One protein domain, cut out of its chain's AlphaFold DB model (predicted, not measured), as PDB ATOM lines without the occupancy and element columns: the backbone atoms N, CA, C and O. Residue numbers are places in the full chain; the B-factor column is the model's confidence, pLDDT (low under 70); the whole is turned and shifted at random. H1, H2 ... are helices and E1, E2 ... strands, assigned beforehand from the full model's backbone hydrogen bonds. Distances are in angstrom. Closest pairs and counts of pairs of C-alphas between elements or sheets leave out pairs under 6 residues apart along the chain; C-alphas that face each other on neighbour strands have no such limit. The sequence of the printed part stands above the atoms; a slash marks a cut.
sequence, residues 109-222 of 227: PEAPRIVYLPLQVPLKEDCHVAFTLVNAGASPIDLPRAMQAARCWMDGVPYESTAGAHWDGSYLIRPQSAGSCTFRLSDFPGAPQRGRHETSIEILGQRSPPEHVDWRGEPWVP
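This is residues 109 to 222 of the 227 residues of an uncharacterized protein of Chondromyces apiculatus DSM 436 (UniProt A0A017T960). Two antiparallel sheets are partly face to face, like a wedge: E1, E2 and E5 make one wall, and E4, E3, E6 and E7 a strongly twisted second one. They come closest along E1 and E7, and the short helix H1 sits in the more open side, between E5 and the end of E6. Long unnamed links loop around these walls. The printed part has 114 residues, with one named helix and seven named strands in the order E1 E2 H1 E3 E4 E5 E6 E7; under half of the residues are in named elements, and the class is mostly strand. It is compact, with a radius of gyration of the C-alphas of 14.0 A and spans of 42 by 30 by 20 A.

E1, residues 113 to 116, and E2, residues 129 to 135, form an antiparallel hairpin at 173 degrees, with N 115 and O 130 2.8 A apart. H1, residues 143 to 148, has every O i to N i+4 pair within hydrogen-bond range. E3, residues 151 to 154, and E4, residues 157 to 160, form a hairpin at 151 degrees, with N 159 and O 152 2.8 A apart. E5, residues 177 to 183, is antiparallel to E2 at 157 degrees, with N 183 and O 129 2.8 A apart. H1 and E5 are near each other, with 7 pairs of C-alphas within 10 A. E6, residues 195 to 203, bends by 54 degrees at residue 198; its residues 199 to 202 pair with E3, where N 153 and O 200 are 2.8 A apart. Its residues 195 to 199 pair with E7, residues 211 to 215, in a hairpin, with N 199 and O 211 2.8 A apart. H1 only grazes the sheet of E4, E3, E6 and E7; its closest C-alphas to E6 are those of Ala 146 and Ile 203, 6.2 A apart. Between the sheets, the closest C-alphas of E1 and E7 are those of Tyr 116 and Val 213, 7.2 A apart. E2 and E3 are apart.

E1 begins at C-alpha 113, (2.665, -13.701, -93.404). E2 is 19.2 A long, E5 20.2 A and E6 23.9 A, from first to last C-alpha. H1 begins at C-alpha 143, (-11.201, -13.785, -87.710), and E7 ends at C-alpha 215, (7.174, 5.627, -89.047).

The two C-alphas farthest apart, those of Ala 138 and Glu 218, are 42.7 A apart. The printed part has no cut. The links E1 to E2, E4 to E5 and E5 to E6 are long; in the second, residues 172 to 173 pair antiparallel with residues 141 to 142. The mean pLDDT of the printed part is 84.8, and residues 110 to 111, 164 to 170 and 217 to 222 are under 70.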
ATOM      1  N   PRO A 109       2.047 -22.729 -95.033       70.56
ATOM      2  CA  PRO A 109       3.031 -22.045 -94.206       70.56
ATOM      3  C   PRO A 109       2.743 -22.253 -92.716       70.56
ATOM      4  O   PRO A 109       1.589 -22.351 -92.298       70.56
ATOM      5  N   GLU A 110       3.806 -22.266 -91.918       69.00
ATOM      6  CA  GLU A 110       3.757 -22.532 -90.472       69.00
ATOM      7  C   GLU A 110       3.406 -21.293 -89.629       69.00
ATOM      8  O   GLU A 110       3.105 -21.422 -88.445       69.00
ATOM      9  N   ALA A 111       3.428 -20.098 -90.228       67.88
ATOM     10  CA  ALA A 111       3.204 -18.825 -89.545       67.88
ATOM     11  C   ALA A 111       2.408 -17.836 -90.420       67.88
ATOM     12  O   ALA A 111       2.419 -17.951 -91.654       67.88
ATOM     13  N   PRO A 112       1.740 -16.832 -89.815       72.06
ATOM     14  CA  PRO A 112       1.161 -15.723 -90.558       72.06
ATOM     15  C   PRO A 112       2.222 -15.000 -91.384       72.06
ATOM     16  O   PRO A 112       3.311 -14.687 -90.903       72.06
ATOM     17  N   ARG A 113       1.867 -14.645 -92.620       81.50
ATOM     18  CA  ARG A 113       2.665 -13.701 -93.404       81.50
ATOM     19  C   ARG A 113       2.263 -12.294 -93.006       81.50
ATOM     20  O   ARG A 113       1.096 -11.943 -93.167       81.50
ATOM     21  N   ILE A 114       3.217 -11.494 -92.553       85.00
ATOM     22  CA  ILE A 114       2.993 -10.100 -92.166       85.00
ATOM     23  C   ILE A 114       3.805  -9.193 -93.084       85.00
ATOM     24  O   ILE A 114       4.887  -9.553 -93.535       85.00
ATOM     25  N   VAL A 115       3.231  -8.050 -93.431       86.50
ATOM     26  CA  VAL A 115       3.869  -6.975 -94.181       86.50
ATOM     27  C   VAL A 115       3.587  -5.686 -93.430       86.50
ATOM     28  O   VAL A 115       2.434  -5.253 -93.337       86.50
ATOM     29  N   TYR A 116       4.641  -5.068 -92.908       87.06
ATOM     30  CA  TYR A 116       4.551  -3.758 -92.283       87.06
ATOM     31  C   TYR A 116       4.652  -2.669 -93.349       87.06
ATOM     32  O   TYR A 116       5.563  -2.645 -94.177       87.06
ATOM     33  N   LEU A 117       3.681  -1.766 -93.335       86.88
ATOM     34  CA  LEU A 117       3.582  -0.618 -94.218       86.88
ATOM     35  C   LEU A 117       3.916   0.625 -93.390       86.88
ATOM     36  O   LEU A 117       3.188   0.924 -92.440       86.88
ATOM     37  N   PRO A 118       4.979   1.371 -93.732       84.25
ATOM     38  CA  PRO A 118       5.276   2.639 -93.085       84.25
ATOM     39  C   PRO A 118       4.053   3.563 -93.012       84.25
ATOM     40  O   PRO A 118       3.245   3.634 -93.952       84.25
ATOM     41  N   LEU A 119       3.939   4.287 -91.898       83.50
ATOM     42  CA  LEU A 119       3.005   5.399 -91.771       83.50
ATOM     43  C   LEU A 119       3.459   6.503 -92.730       83.50
ATOM     44  O   LEU A 119       4.514   7.110 -92.538       83.50
ATOM     45  N   GLN A 120       2.660   6.716 -93.769       79.06
ATOM     46  CA  GLN A 120       2.904   7.706 -94.823       79.06
ATOM     47  C   GLN A 120       1.808   8.768 -94.857       79.06
ATOM     48  O   GLN A 120       2.057   9.896 -95.270       79.06
ATOM     49  N   VAL A 121       0.589   8.422 -94.427       81.50
ATOM     50  CA  VAL A 121      -0.574   9.295 -94.578       81.50
ATOM     51  C   VAL A 121      -1.403   9.258 -93.294       81.50
ATOM     52  O   VAL A 121      -1.872   8.186 -92.920       81.50
ATOM     53  N   PRO A 122      -1.624  10.398 -92.616       79.38
ATOM     54  CA  PRO A 122      -2.406  10.465 -91.383       79.38
ATOM     55  C   PRO A 122      -3.912  10.376 -91.675       79.38
ATOM     56  O   PRO A 122      -4.660  11.325 -91.445       79.38
ATOM     57  N   LEU A 123      -4.387   9.260 -92.227       80.75
ATOM     58  CA  LEU A 123      -5.804   9.038 -92.525       80.75
ATOM     59  C   LEU A 123      -6.386   7.970 -91.605       80.75
ATOM     60  O   LEU A 123      -5.734   6.973 -91.303       80.75
ATOM     61  N   LYS A 124      -7.671   8.120 -91.257       70.62
ATOM     62  CA  LYS A 124      -8.431   7.094 -90.521       70.62
ATOM     63  C   LYS A 124      -8.397   5.739 -91.231       70.62
ATOM     64  O   LYS A 124      -8.509   4.703 -90.590       70.62
ATOM     65  N   GLU A 125      -8.277   5.748 -92.555       74.25
ATOM     66  CA  GLU A 125      -8.266   4.543 -93.380       74.25
ATOM     67  C   GLU A 125      -6.857   3.995 -93.649       74.25
ATOM     68  O   GLU A 125      -6.741   2.931 -94.261       74.25
ATOM     69  N   ASP A 126      -5.792   4.647 -93.157       86.56
ATOM     70  CA  ASP A 126      -4.428   4.220 -93.467       86.56
ATOM     71  C   ASP A 126      -4.082   2.867 -92.829       86.56
ATOM     72  O   ASP A 126      -4.169   2.657 -91.614       86.56
ATOM     73  N   CYS A 127      -3.668   1.922 -93.670       86.06
ATOM     74  CA  CYS A 127      -3.299   0.572 -93.260       86.06
ATOM     75  C   CYS A 127      -1.798   0.501 -92.976       86.06
ATOM     76  O   CYS A 127      -0.986   0.887 -93.814       86.06
ATOM     77  N   HIS A 128      -1.423  -0.031 -91.819       89.06
ATOM     78  CA  HIS A 128      -0.036  -0.046 -91.334       89.06
ATOM     79  C   HIS A 128       0.544  -1.447 -91.272       89.06
ATOM     80  O   HIS A 128       1.747  -1.649 -91.371       89.06
ATOM     81  N   VAL A 129      -0.328  -2.433 -91.128       89.94
ATOM     82  CA  VAL A 129       0.047  -3.833 -91.131       89.94
ATOM     83  C   VAL A 129      -0.930  -4.536 -92.047       89.94
ATOM     84  O   VAL A 129      -2.141  -4.430 -91.868       89.94
ATOM     85  N   ALA A 130      -0.421  -5.254 -93.035       89.69
ATOM     86  CA  ALA A 130      -1.187  -6.226 -93.790       89.69
ATOM     87  C   ALA A 130      -0.713  -7.612 -93.378       89.69
ATOM     88  O   ALA A 130       0.486  -7.855 -93.281       89.69
ATOM     89  N   PHE A 131      -1.635  -8.532 -93.139       87.44
ATOM     90  CA  PHE A 131      -1.268  -9.889 -92.774       87.44
ATOM     91  C   PHE A 131      -2.189 -10.907 -93.429       87.44
ATOM     92  O   PHE A 131      -3.328 -10.609 -93.789       87.44
ATOM     93  N   THR A 132      -1.682 -12.123 -93.590       85.81
ATOM     94  CA  THR A 132      -2.463 -13.276 -94.026       85.81
ATOM     95  C   THR A 132      -2.286 -14.412 -93.035       85.81
ATOM     96  O   THR A 132      -1.159 -14.812 -92.745       85.81
ATOM     97  N   LEU A 133      -3.408 -14.919 -92.529       85.31
ATOM     98  CA  LEU A 133      -3.479 -16.088 -91.657       85.31
ATOM     99  C   LEU A 133      -3.838 -17.317 -92.482       85.31
ATOM    100  O   LEU A 133      -4.738 -17.248 -93.320       85.31
ATOM    101  N   VAL A 134      -3.185 -18.442 -92.196       85.25
ATOM    102  CA  VAL A 134      -3.568 -19.756 -92.723       85.25
ATOM    103  C   VAL A 134      -4.159 -20.578 -91.596       85.25
ATOM    104  O   VAL A 134      -3.536 -20.763 -90.555       85.25
ATOM    105  N   ASN A 135      -5.359 -21.104 -91.813       86.06
ATOM    106  CA  ASN A 135      -5.940 -22.066 -90.897       86.06
ATOM    107  C   ASN A 135      -5.428 -23.472 -91.233       86.06
ATOM    108  O   ASN A 135      -6.023 -24.183 -92.044       86.06
ATOM    109  N   ALA A 136      -4.320 -23.869 -90.612       82.94
ATOM    110  CA  ALA A 136      -3.800 -25.234 -90.701       82.94
ATOM    111  C   ALA A 136      -4.549 -26.231 -89.787       82.94
ATOM    112  O   ALA A 136      -4.317 -27.435 -89.874       82.94
ATOM    113  N   GLY A 137      -5.434 -25.745 -88.909       84.44
ATOM    114  CA  GLY A 137      -6.195 -26.563 -87.970       84.44
ATOM    115  C   GLY A 137      -7.427 -27.231 -88.587       84.44
ATOM    116  O   GLY A 137      -7.779 -27.016 -89.746       84.44
ATOM    117  N   ALA A 138      -8.111 -28.043 -87.776       86.50
ATOM    118  CA  ALA A 138      -9.330 -28.758 -88.170       86.50
ATOM    119  C   ALA A 138     -10.626 -27.954 -87.943       86.50
ATOM    120  O   ALA A 138     -11.675 -28.310 -88.480       86.50
ATOM    121  N   SER A 139     -10.569 -26.869 -87.168       90.75
ATOM    122  CA  SER A 139     -11.726 -26.033 -86.834       90.75
ATOM    123  C   SER A 139     -11.629 -24.665 -87.507       90.75
ATOM    124  O   SER A 139     -10.522 -24.147 -87.646       90.75
ATOM    125  N   PRO A 140     -12.750 -24.051 -87.927       91.88
ATOM    126  CA  PRO A 140     -12.739 -22.691 -88.454       91.88
ATOM    127  C   PRO A 140     -12.161 -21.685 -87.451       91.88
ATOM    128  O   PRO A 140     -12.418 -21.784 -86.252       91.88
ATOM    129  N   ILE A 141     -11.423 -20.696 -87.953       90.44
ATOM    130  CA  ILE A 141     -10.940 -19.560 -87.162       90.44
ATOM    131  C   ILE A 141     -11.930 -18.410 -87.318       90.44
ATOM    132  O   ILE A 141     -12.206 -17.977 -88.438       90.44
ATOM    133  N   ASP A 142     -12.423 -17.901 -86.192       90.75
ATOM    134  CA  ASP A 142     -13.164 -16.643 -86.118       90.75
ATOM    135  C   ASP A 142     -12.182 -15.474 -86.245       90.75
ATOM    136  O   ASP A 142     -11.407 -15.188 -85.327       90.75
ATOM    137  N   LEU A 143     -12.160 -14.842 -87.421       87.81
ATOM    138  CA  LEU A 143     -11.201 -13.785 -87.710       87.81
ATOM    139  C   LEU A 143     -11.460 -12.503 -86.906       87.81
ATOM    140  O   LEU A 143     -10.484 -11.981 -86.372       87.81
ATOM    141  N   PRO A 144     -12.704 -11.997 -86.759       88.56
ATOM    142  CA  PRO A 144     -12.984 -10.892 -85.841       88.56
ATOM    143  C   PRO A 144     -12.438 -11.132 -84.431       88.56
ATOM    144  O   PRO A 144     -11.718 -10.284 -83.903       88.56
ATOM    145  N   ARG A 145     -12.682 -12.313 -83.853       88.62
ATOM    146  CA  ARG A 145     -12.159 -12.659 -82.524       88.62
ATOM    147  C   ARG A 145     -10.632 -12.741 -82.502       88.62
ATOM    148  O   ARG A 145     -10.009 -12.290 -81.544       88.62
ATOM    149  N   ALA A 146     -10.021 -13.294 -83.548       89.75
ATOM    150  CA  ALA A 146      -8.566 -13.339 -83.684       89.75
ATOM    151  C   ALA A 146      -7.950 -11.933 -83.761       89.75
ATOM    152  O   ALA A 146      -6.898 -11.698 -83.172       89.75
ATOM    153  N   MET A 147      -8.607 -11.001 -84.459       91.00
ATOM    154  CA  MET A 147      -8.171  -9.609 -84.564       91.00
ATOM    155  C   MET A 147      -8.303  -8.868 -83.234       91.00
ATOM    156  O   MET A 147      -7.360  -8.190 -82.848       91.00
ATOM    157  N   GLN A 148      -9.412  -9.043 -82.511       90.38
ATOM    158  CA  GLN A 148      -9.602  -8.467 -81.172       90.38
ATOM    159  C   GLN A 148      -8.542  -8.957 -80.175       90.38
ATOM    160  O   GLN A 148      -8.072  -8.197 -79.339       90.38
ATOM    161  N   ALA A 149      -8.144 -10.227 -80.272       91.31
ATOM    162  CA  ALA A 149      -7.121 -10.817 -79.410       91.31
ATOM    163  C   ALA A 149      -5.679 -10.510 -79.856       91.31
ATOM    164  O   ALA A 149      -4.734 -10.991 -79.227       91.31
ATOM    165  N   ALA A 150      -5.489  -9.776 -80.956       94.12
ATOM    166  CA  ALA A 150      -4.162  -9.493 -81.474       94.12
ATOM    167  C   ALA A 150      -3.397  -8.520 -80.569       94.12
ATOM    168  O   ALA A 150      -3.973  -7.632 -79.937       94.12
ATOM    169  N   ARG A 151      -2.071  -8.653 -80.560       95.81
ATOM    170  CA  ARG A 151      -1.158  -7.727 -79.885       95.81
ATOM    171  C   ARG A 151      -0.127  -7.213 -80.866       95.81
ATOM    172  O   ARG A 151       0.482  -7.995 -81.596       95.81
ATOM    173  N   CYS A 152       0.100  -5.909 -80.855       95.00
ATOM    174  CA  CYS A 152       1.268  -5.332 -81.493       95.00
ATOM    175  C   CYS A 152       2.347  -5.122 -80.443       95.00
ATOM    176  O   CYS A 152       2.128  -4.447 -79.444       95.00
ATOM    177  N   TRP A 153       3.509  -5.712 -80.660       95.94
ATOM    178  CA  TRP A 153       4.685  -5.506 -79.838       95.94
ATOM    179  C   TRP A 153       5.546  -4.438 -80.501       95.94
ATOM    180  O   TRP A 153       5.894  -4.598 -81.672       95.94
ATOM    181  N   MET A 154       5.901  -3.381 -79.774       94.81
ATOM    182  CA  MET A 154       6.814  -2.335 -80.243       94.81
ATOM    183  C   MET A 154       7.899  -2.111 -79.205       94.81
ATOM    184  O   MET A 154       7.591  -1.862 -78.041       94.81
ATOM    185  N   ASP A 155       9.154  -2.271 -79.615       95.94
ATOM    186  CA  ASP A 155      10.334  -2.168 -78.749       95.94
ATOM    187  C   ASP A 155      10.205  -3.030 -77.475       95.94
ATOM    188  O   ASP A 155      10.586  -2.644 -76.371       95.94
ATOM    189  N   GLY A 156       9.603  -4.215 -77.626       95.12
ATOM    190  CA  GLY A 156       9.355  -5.162 -76.535       95.12
ATOM    191  C   GLY A 156       8.100  -4.900 -75.692       95.12
ATOM    192  O   GLY A 156       7.756  -5.750 -74.872       95.12
ATOM    193  N   VAL A 157       7.377  -3.798 -75.906       97.25
ATOM    194  CA  VAL A 157       6.143  -3.461 -75.174       97.25
ATOM    195  C   VAL A 157       4.906  -3.946 -75.946       97.25
ATOM    196  O   VAL A 157       4.775  -3.612 -77.124       97.25
ATOM    197  N   PRO A 158       3.991  -4.723 -75.330       97.06
ATOM    198  CA  PRO A 158       2.763  -5.166 -75.982       97.06
ATOM    199  C   PRO A 158       1.646  -4.115 -75.898       97.06
ATOM    200  O   PRO A 158       1.379  -3.552 -74.838       97.06
ATOM    201  N   TYR A 159       0.934  -3.938 -77.006       96.44
ATOM    202  CA  TYR A 159      -0.258  -3.107 -77.146       96.44
ATOM    203  C   TYR A 159      -1.413  -3.975 -77.643       96.44
ATOM    204  O   TYR A 159      -1.296  -4.647 -78.670       96.44
ATOM    205  N   GLU A 160      -2.519  -3.993 -76.903       95.44
ATOM    206  CA  GLU A 160      -3.680  -4.826 -77.229       95.44
ATOM    207  C   GLU A 160      -4.525  -4.203 -78.337       95.44
ATOM    208  O   GLU A 160      -4.642  -2.979 -78.431       95.44
ATOM    209  N   SER A 161      -5.097  -5.043 -79.199       93.94
ATOM    210  CA  SER A 161      -5.944  -4.563 -80.280       93.94
ATOM    211  C   SER A 161      -7.323  -4.129 -79.783       93.94
ATOM    212  O   SER A 161      -7.942  -4.773 -78.942       93.94
ATOM    213  N   THR A 162      -7.849  -3.068 -80.380       90.06
ATOM    214  CA  THR A 162      -9.263  -2.676 -80.312       90.06
ATOM    215  C   THR A 162      -9.999  -2.949 -81.627       90.06
ATOM    216  O   THR A 162     -11.183  -2.626 -81.764       90.06
ATOM    217  N   ALA A 163      -9.326  -3.560 -82.611       84.88
ATOM    218  CA  ALA A 163      -9.923  -3.894 -83.897       84.88
ATOM    219  C   ALA A 163     -11.098  -4.866 -83.733       84.88
ATOM    220  O   ALA A 163     -11.069  -5.778 -82.914       84.88
ATOM    221  N   GLY A 164     -12.132  -4.707 -84.562       67.62
ATOM    222  CA  GLY A 164     -13.251  -5.650 -84.621       67.62
ATOM    223  C   GLY A 164     -14.244  -5.569 -83.457       67.62
ATOM    224  O   GLY A 164     -15.183  -6.358 -83.440       67.62
ATOM    225  N   ALA A 165     -14.107  -4.628 -82.514       61.19
ATOM    226  CA  ALA A 165     -15.018  -4.481 -81.367       61.19
ATOM    227  C   ALA A 165     -16.498  -4.230 -81.745       61.19
ATOM    228  O   ALA A 165     -17.390  -4.487 -80.943       61.19
ATOM    229  N   HIS A 166     -16.767  -3.758 -82.968       56.41
ATOM    230  CA  HIS A 166     -18.113  -3.439 -83.470       56.41
ATOM    231  C   HIS A 166     -18.602  -4.378 -84.585       56.41
ATOM    232  O   HIS A 166     -19.497  -4.015 -85.342       56.41
ATOM    233  N   TRP A 167     -17.989  -5.551 -84.744       63.81
ATOM    234  CA  TRP A 167     -18.321  -6.469 -85.832       63.81
ATOM    235  C   TRP A 167     -19.520  -7.371 -85.474       63.81
ATOM    236  O   TRP A 167     -19.481  -8.057 -84.457       63.81
ATOM    237  N   ASP A 168     -20.558  -7.399 -86.319       54.16
ATOM    238  CA  ASP A 168     -21.824  -8.131 -86.113       54.16
ATOM    239  C   ASP A 168     -22.003  -9.381 -87.008       54.16
ATOM    240  O   ASP A 168     -22.926 -10.171 -86.803       54.16
ATOM    241  N   GLY A 169     -21.114  -9.599 -87.985       57.69
ATOM    242  CA  GLY A 169     -21.131 -10.760 -88.885       57.69
ATOM    243  C   GLY A 169     -20.130 -11.867 -88.524       57.69
ATOM    244  O   GLY A 169     -19.275 -11.711 -87.661       57.69
ATOM    245  N   SER A 170     -20.156 -12.985 -89.256       66.50
ATOM    246  CA  SER A 170     -19.104 -14.010 -89.169       66.50
ATOM    247  C   SER A 170     -18.180 -13.943 -90.386       66.50
ATOM    248  O   SER A 170     -18.632 -13.971 -91.531       66.50
ATOM    249  N   TYR A 171     -16.870 -13.854 -90.150       83.31
ATOM    250  CA  TYR A 171     -15.855 -14.078 -91.180       83.31
ATOM    251  C   TYR A 171     -14.940 -15.207 -90.714       83.31
ATOM    252  O   TYR A 171     -14.044 -15.018 -89.892       83.31
ATOM    253  N   LEU A 172     -15.231 -16.409 -91.210       88.88
ATOM    254  CA  LEU A 172     -14.555 -17.633 -90.803       88.88
ATOM    255  C   LEU A 172     -13.478 -18.012 -91.814       88.88
ATOM    256  O   LEU A 172     -13.772 -18.234 -92.991       88.88
ATOM    257  N   ILE A 173     -12.247 -18.191 -91.341       87.81
ATOM    258  CA  ILE A 173     -11.211 -18.858 -92.129       87.81
ATOM    259  C   ILE A 173     -11.418 -20.359 -91.945       87.81
ATOM    260  O   ILE A 173     -11.168 -20.910 -90.871       87.81
ATOM    261  N   ARG A 174     -11.917 -21.030 -92.983       89.25
ATOM    262  CA  ARG A 174     -12.142 -22.482 -92.963       89.25
ATOM    263  C   ARG A 174     -10.820 -23.251 -92.842       89.25
ATOM    264  O   ARG A 174      -9.788 -22.715 -93.248       89.25
ATOM    265  N   PRO A 175     -10.843 -24.498 -92.339       87.31
ATOM    266  CA  PRO A 175      -9.688 -25.391 -92.394       87.31
ATOM    267  C   PRO A 175      -9.061 -25.416 -93.788       87.31
ATOM    268  O   PRO A 175      -9.774 -25.416 -94.796       87.31
ATOM    269  N   GLN A 176      -7.732 -25.429 -93.844       81.62
ATOM    270  CA  GLN A 176      -6.955 -25.437 -95.086       81.62
ATOM    271  C   GLN A 176      -7.271 -24.257 -96.021       81.62
ATOM    272  O   GLN A 176      -7.200 -24.376 -97.242       81.62
ATOM    273  N   SER A 177      -7.653 -23.116 -95.457       83.31
ATOM    274  CA  SER A 177      -7.893 -21.877 -96.194       83.31
ATOM    275  C   SER A 177      -7.134 -20.730 -95.538       83.31
ATOM    276  O   SER A 177      -6.658 -20.849 -94.405       83.31
ATOM    277  N   ALA A 178      -7.017 -19.614 -96.252       84.69
ATOM    278  CA  ALA A 178      -6.345 -18.424 -95.759       84.69
ATOM    279  C   ALA A 178      -7.259 -17.200 -95.815       84.69
ATOM    280  O   ALA A 178      -8.161 -17.123 -96.650       84.69
ATOM    281  N   GLY A 179      -7.007 -16.244 -94.925       83.44
ATOM    282  CA  GLY A 179      -7.694 -14.957 -94.884       83.44
ATOM    283  C   GLY A 179      -6.695 -13.821 -94.710       83.44
ATOM    284  O   GLY A 179      -5.792 -13.912 -93.876       83.44
ATOM    285  N   SER A 180      -6.860 -12.755 -95.494       84.06
ATOM    286  CA  SER A 180      -6.006 -11.566 -95.427       84.06
ATOM    287  C   SER A 180      -6.735 -10.399 -94.773       84.06
ATOM    288  O   SER A 180      -7.803  -9.978 -95.227       84.06
ATOM    289  N   CYS A 181      -6.103  -9.821 -93.759       86.19
ATOM    290  CA  CYS A 181      -6.604  -8.687 -93.001       86.19
ATOM    291  C   CYS A 181      -5.556  -7.584 -92.894       86.19
ATOM    292  O   CYS A 181      -4.424  -7.700 -93.368       86.19
ATOM    293  N   THR A 182      -5.981  -6.463 -92.333       89.12
ATOM    294  CA  THR A 182      -5.148  -5.283 -92.142       89.12
ATOM    295  C   THR A 182      -5.386  -4.730 -90.752       89.12
ATOM    296  O   THR A 182      -6.539  -4.680 -90.328       89.12
ATOM    297  N   PHE A 183      -4.322  -4.279 -90.094       90.06
ATOM    298  CA  PHE A 183      -4.419  -3.402 -88.937       90.06
ATOM    299  C   PHE A 183      -3.991  -1.989 -89.301       90.06
ATOM    300  O   PHE A 183      -3.120  -1.745 -90.150       90.06
ATOM    301  N   ARG A 184      -4.600  -1.051 -88.597       88.62
ATOM    302  CA  ARG A 184      -4.171   0.330 -88.483       88.62
ATOM    303  C   ARG A 184      -3.398   0.475 -87.187       88.62
ATOM    304  O   ARG A 184      -3.644  -0.242 -86.224       88.62
ATOM    305  N   LEU A 185      -2.499   1.444 -87.134       86.38
ATOM    306  CA  LEU A 185      -1.778   1.719 -85.898       86.38
ATOM    307  C   LEU A 185      -2.718   2.210 -84.783       86.38
ATOM    308  O   LEU A 185      -2.533   1.875 -83.621       86.38
ATOM    309  N   SER A 186      -3.793   2.913 -85.156       86.19
ATOM    310  CA  SER A 186      -4.872   3.310 -84.244       86.19
ATOM    311  C   SER A 186      -5.648   2.137 -83.641       86.19
ATOM    312  O   SER A 186      -6.334   2.331 -82.642       86.19
ATOM    313  N   ASP A 187      -5.558   0.942 -84.234       89.81
ATOM    314  CA  ASP A 187      -6.175  -0.262 -83.674       89.81
ATOM    315  C   ASP A 187      -5.405  -0.772 -82.445       89.81
ATOM    316  O   ASP A 187      -5.869  -1.696 -81.791       89.81
ATOM    317  N   PHE A 188      -4.245  -0.187 -82.121       91.50
ATOM    318  CA  PHE A 188      -3.422  -0.501 -80.954       91.50
ATOM    319  C   PHE A 188      -3.220   0.778 -80.118       91.50
ATOM    320  O   PHE A 188      -2.225   1.489 -80.285       91.50
ATOM    321  N   PRO A 189      -4.183   1.150 -79.256       90.62
ATOM    322  CA  PRO A 189      -4.130   2.406 -78.516       90.62
ATOM    323  C   PRO A 189      -2.888   2.496 -77.621       90.62
ATOM    324  O   PRO A 189      -2.508   1.543 -76.947       90.62
ATOM    325  N   GLY A 190      -2.266   3.677 -77.604       89.94
ATOM    326  CA  GLY A 190      -1.048   3.951 -76.834       89.94
ATOM    327  C   GLY A 190       0.251   3.548 -77.534       89.94
ATOM    328  O   GLY A 190       1.323   3.939 -77.071       89.94
ATOM    329  N   ALA A 191       0.172   2.826 -78.651       91.00
ATOM    330  CA  ALA A 191       1.346   2.449 -79.411       91.00
ATOM    331  C   ALA A 191       2.021   3.684 -80.046       91.00
ATOM    332  O   ALA A 191       1.311   4.583 -80.523       91.00
ATOM    333  N   PRO A 192       3.368   3.777 -80.037       89.44
ATOM    334  CA  PRO A 192       4.073   4.902 -80.642       89.44
ATOM    335  C   PRO A 192       3.690   5.036 -82.118       89.44
ATOM    336  O   PRO A 192       3.468   4.047 -82.796       89.44
ATOM    337  N   GLN A 193       3.574   6.268 -82.620       85.94
ATOM    338  CA  GLN A 193       3.163   6.519 -84.012       85.94
ATOM    339  C   GLN A 193       4.239   7.198 -84.855       85.94
ATOM    340  O   GLN A 193       3.976   7.620 -85.976       85.94
ATOM    341  N   ARG A 194       5.449   7.338 -84.312       86.94
ATOM    342  CA  ARG A 194       6.561   8.029 -84.958       86.94
ATOM    343  C   ARG A 194       7.885   7.465 -84.493       86.94
ATOM    344  O   ARG A 194       8.062   7.260 -83.299       86.94
ATOM    345  N   GLY A 195       8.834   7.411 -85.417       88.44
ATOM    346  CA  GLY A 195      10.198   6.984 -85.157       88.44
ATOM    347  C   GLY A 195      10.468   5.576 -85.662       88.44
ATOM    348  O   GLY A 195       9.639   4.941 -86.317       88.44
ATOM    349  N   ARG A 196      11.683   5.113 -85.377       91.88
ATOM    350  CA  ARG A 196      12.144   3.781 -85.742       91.88
ATOM    351  C   ARG A 196      11.875   2.825 -84.589       91.88
ATOM    352  O   ARG A 196      12.407   3.041 -83.506       91.88
ATOM    353  N   HIS A 197      11.120   1.770 -84.866       92.38
ATOM    354  CA  HIS A 197      10.717   0.771 -83.881       92.38
ATOM    355  C   HIS A 197      11.012  -0.636 -84.382       92.38
ATOM    356  O   HIS A 197      10.893  -0.918 -85.580       92.38
ATOM    357  N   GLU A 198      11.356  -1.529 -83.462       95.12
ATOM    358  CA  GLU A 198      11.241  -2.964 -83.696       95.12
ATOM    359  C   GLU A 198       9.790  -3.377 -83.431       95.12
ATOM    360  O   GLU A 198       9.278  -3.204 -82.326       95.12
ATOM    361  N   THR A 199       9.111  -3.919 -84.439       94.00
ATOM    362  CA  THR A 199       7.704  -4.305 -84.355       94.00
ATOM    363  C   THR A 199       7.498  -5.786 -84.647       94.00
ATOM    364  O   THR A 199       8.139  -6.375 -85.514       94.00
ATOM    365  N   SER A 200       6.585  -6.409 -83.909       94.19
ATOM    366  CA  SER A 200       6.058  -7.740 -84.217       94.19
ATOM    367  C   SER A 200       4.567  -7.784 -83.903       94.19
ATOM    368  O   SER A 200       4.070  -7.027 -83.070       94.19
ATOM    369  N   ILE A 201       3.838  -8.674 -84.561       93.56
ATOM    370  CA  ILE A 201       2.398  -8.833 -84.366       93.56
ATOM    371  C   ILE A 201       2.152 -10.260 -83.905       93.56
ATOM    372  O   ILE A 201       2.662 -11.218 -84.486       93.56
ATOM    373  N   GLU A 202       1.383 -10.386 -82.833       93.44
ATOM    374  CA  GLU A 202       0.945 -11.652 -82.273       93.44
ATOM    375  C   GLU A 202      -0.554 -11.814 -82.505       93.44
ATOM    376  O   GLU A 202      -1.344 -10.943 -82.144       93.44
ATOM    377  N   ILE A 203      -0.947 -12.925 -83.122       90.62
ATOM    378  CA  ILE A 203      -2.344 -13.261 -83.405       90.62
ATOM    379  C   ILE A 203      -2.532 -14.741 -83.089       90.62
ATOM    380  O   ILE A 203      -1.751 -15.573 -83.547       90.62
ATOM    381  N   LEU A 204      -3.563 -15.081 -82.307       88.56
ATOM    382  CA  LEU A 204      -3.846 -16.467 -81.892       88.56
ATOM    383  C   LEU A 204      -2.638 -17.161 -81.225       88.56
ATOM    384  O   LEU A 204      -2.399 -18.348 -81.436       88.56
ATOM    385  N   GLY A 205      -1.853 -16.407 -80.448       87.12
ATOM    386  CA  GLY A 205      -0.649 -16.899 -79.769       87.12
ATOM    387  C   GLY A 205       0.556 -17.141 -80.686       87.12
ATOM    388  O   GLY A 205       1.596 -17.591 -80.214       87.12
ATOM    389  N   GLN A 206       0.449 -16.845 -81.985       87.44
ATOM    390  CA  GLN A 206       1.570 -16.897 -82.919       87.44
ATOM    391  C   GLN A 206       2.120 -15.495 -83.142       87.44
ATOM    392  O   GLN A 206       1.412 -14.616 -83.636       87.44
ATOM    393  N   ARG A 207       3.393 -15.298 -82.800       90.12
ATOM    394  CA  ARG A 207       4.099 -14.028 -82.972       90.12
ATOM    395  C   ARG A 207       4.951 -14.060 -84.235       90.12
ATOM    396  O   ARG A 207       5.691 -15.013 -84.459       90.12
ATOM    397  N   SER A 208       4.855 -13.015 -85.053       88.69
ATOM    398  CA  SER A 208       5.734 -12.856 -86.211       88.69
ATOM    399  C   SER A 208       7.183 -12.619 -85.788       88.69
ATOM    400  O   SER A 208       7.420 -12.087 -84.698       88.69
ATOM    401  N   PRO A 209       8.157 -12.894 -86.672       89.25
ATOM    402  CA  PRO A 209       9.494 -12.341 -86.518       89.25
ATOM    403  C   PRO A 209       9.440 -10.813 -86.327       89.25
ATOM    404  O   PRO A 209       8.529 -10.168 -86.869       89.25
ATOM    405  N   PRO A 210      10.368 -10.235 -85.546       91.69
ATOM    406  CA  PRO A 210      10.483  -8.792 -85.422       91.69
ATOM    407  C   PRO A 210      10.979  -8.165 -86.730       91.69
ATOM    408  O   PRO A 210      11.885  -8.686 -87.382       91.69
ATOM    409  N   GLU A 211      10.412  -7.017 -87.090       91.88
ATOM    410  CA  GLU A 211      10.854  -6.183 -88.205       91.88
ATOM    411  C   GLU A 211      11.128  -4.758 -87.729       91.88
ATOM    412  O   GLU A 211      10.449  -4.237 -86.852       91.88
ATOM    413  N   HIS A 212      12.124  -4.103 -88.324       91.88
ATOM    414  CA  HIS A 212      12.396  -2.698 -88.038       91.88
ATOM    415  C   HIS A 212      11.621  -1.821 -89.015       91.88
ATOM    416  O   HIS A 212      11.827  -1.914 -90.226       91.88
ATOM    417  N   VAL A 213      10.778  -0.934 -88.492       88.38
ATOM    418  CA  VAL A 213       9.966  -0.023 -89.303       88.38
ATOM    419  C   VAL A 213      10.220   1.410 -88.862       88.38
ATOM    420  O   VAL A 213      10.374   1.693 -87.679       88.38
ATOM    421  N   ASP A 214      10.300   2.310 -89.836       86.50
ATOM    422  CA  ASP A 214      10.468   3.745 -89.623       86.50
ATOM    423  C   ASP A 214       9.149   4.457 -89.954       86.50
ATOM    424  O   ASP A 214       8.733   4.531 -91.116       86.50
ATOM    425  N   TRP A 215       8.443   4.915 -88.923       85.19
ATOM    426  CA  TRP A 215       7.174   5.627 -89.047       85.19
ATOM    427  C   TRP A 215       7.422   7.125 -89.095       85.19
ATOM    428  O   TRP A 215       7.753   7.758 -88.092       85.19
ATOM    429  N   ARG A 216       7.258   7.688 -90.293       73.88
ATOM    430  CA  ARG A 216       7.609   9.080 -90.598       73.88
ATOM    431  C   ARG A 216       6.411  10.025 -90.677       73.88
ATOM    432  O   ARG A 216       6.609  11.234 -90.677       73.88
ATOM    433  N   GLY A 217       5.189   9.505 -90.765       66.62
ATOM    434  CA  GLY A 217       4.001  10.341 -90.907       66.62
ATOM    435  C   GLY A 217       3.551  11.022 -89.614       66.62
ATOM    436  O   GLY A 217       4.064  10.803 -88.512       66.62
ATOM    437  N   GLU A 218       2.565  11.899 -89.755       66.88
ATOM    438  CA  GLU A 218       1.881  12.462 -88.599       66.88
ATOM    439  C   GLU A 218       0.927  11.423 -87.985       66.88
ATOM    440  O   GLU A 218       0.323  10.643 -88.719       66.88
ATOM    441  N   PRO A 219       0.784  11.374 -86.649       66.31
ATOM    442  CA  PRO A 219      -0.254  10.594 -86.005       66.31
ATOM    443  C   PRO A 219      -1.609  11.007 -86.560       66.31
ATOM    444  O   PRO A 219      -1.896  12.203 -86.677       66.31
ATOM    445  N   TRP A 220      -2.469  10.038 -86.863       67.12
ATOM    446  CA  TRP A 220      -3.859  10.379 -87.123       67.12
ATOM    447  C   TRP A 220      -4.491  10.855 -85.813       67.12
ATOM    448  O   TRP A 220      -4.629  10.089 -84.858       67.12
ATOM    449  N   VAL A 221      -4.880  12.128 -85.777       66.25
ATOM    450  CA  VAL A 221      -5.671  12.688 -84.684       66.25
ATOM    451  C   VAL A 221      -7.132  12.670 -85.134       66.25
ATOM    452  O   VAL A 221      -7.465  13.354 -86.107       66.25
ATOM    453  N   PRO A 222      -8.021  11.899 -84.476       60.06
ATOM    454  CA  PRO A 222      -9.443  11.984 -84.759       60.06
ATOM    455  C   PRO A 222      -9.896  13.441 -84.626       60.06
ATOM    456  O   PRO A 222      -9.497  14.108 -83.665       60.06
TER     457      PRO A 222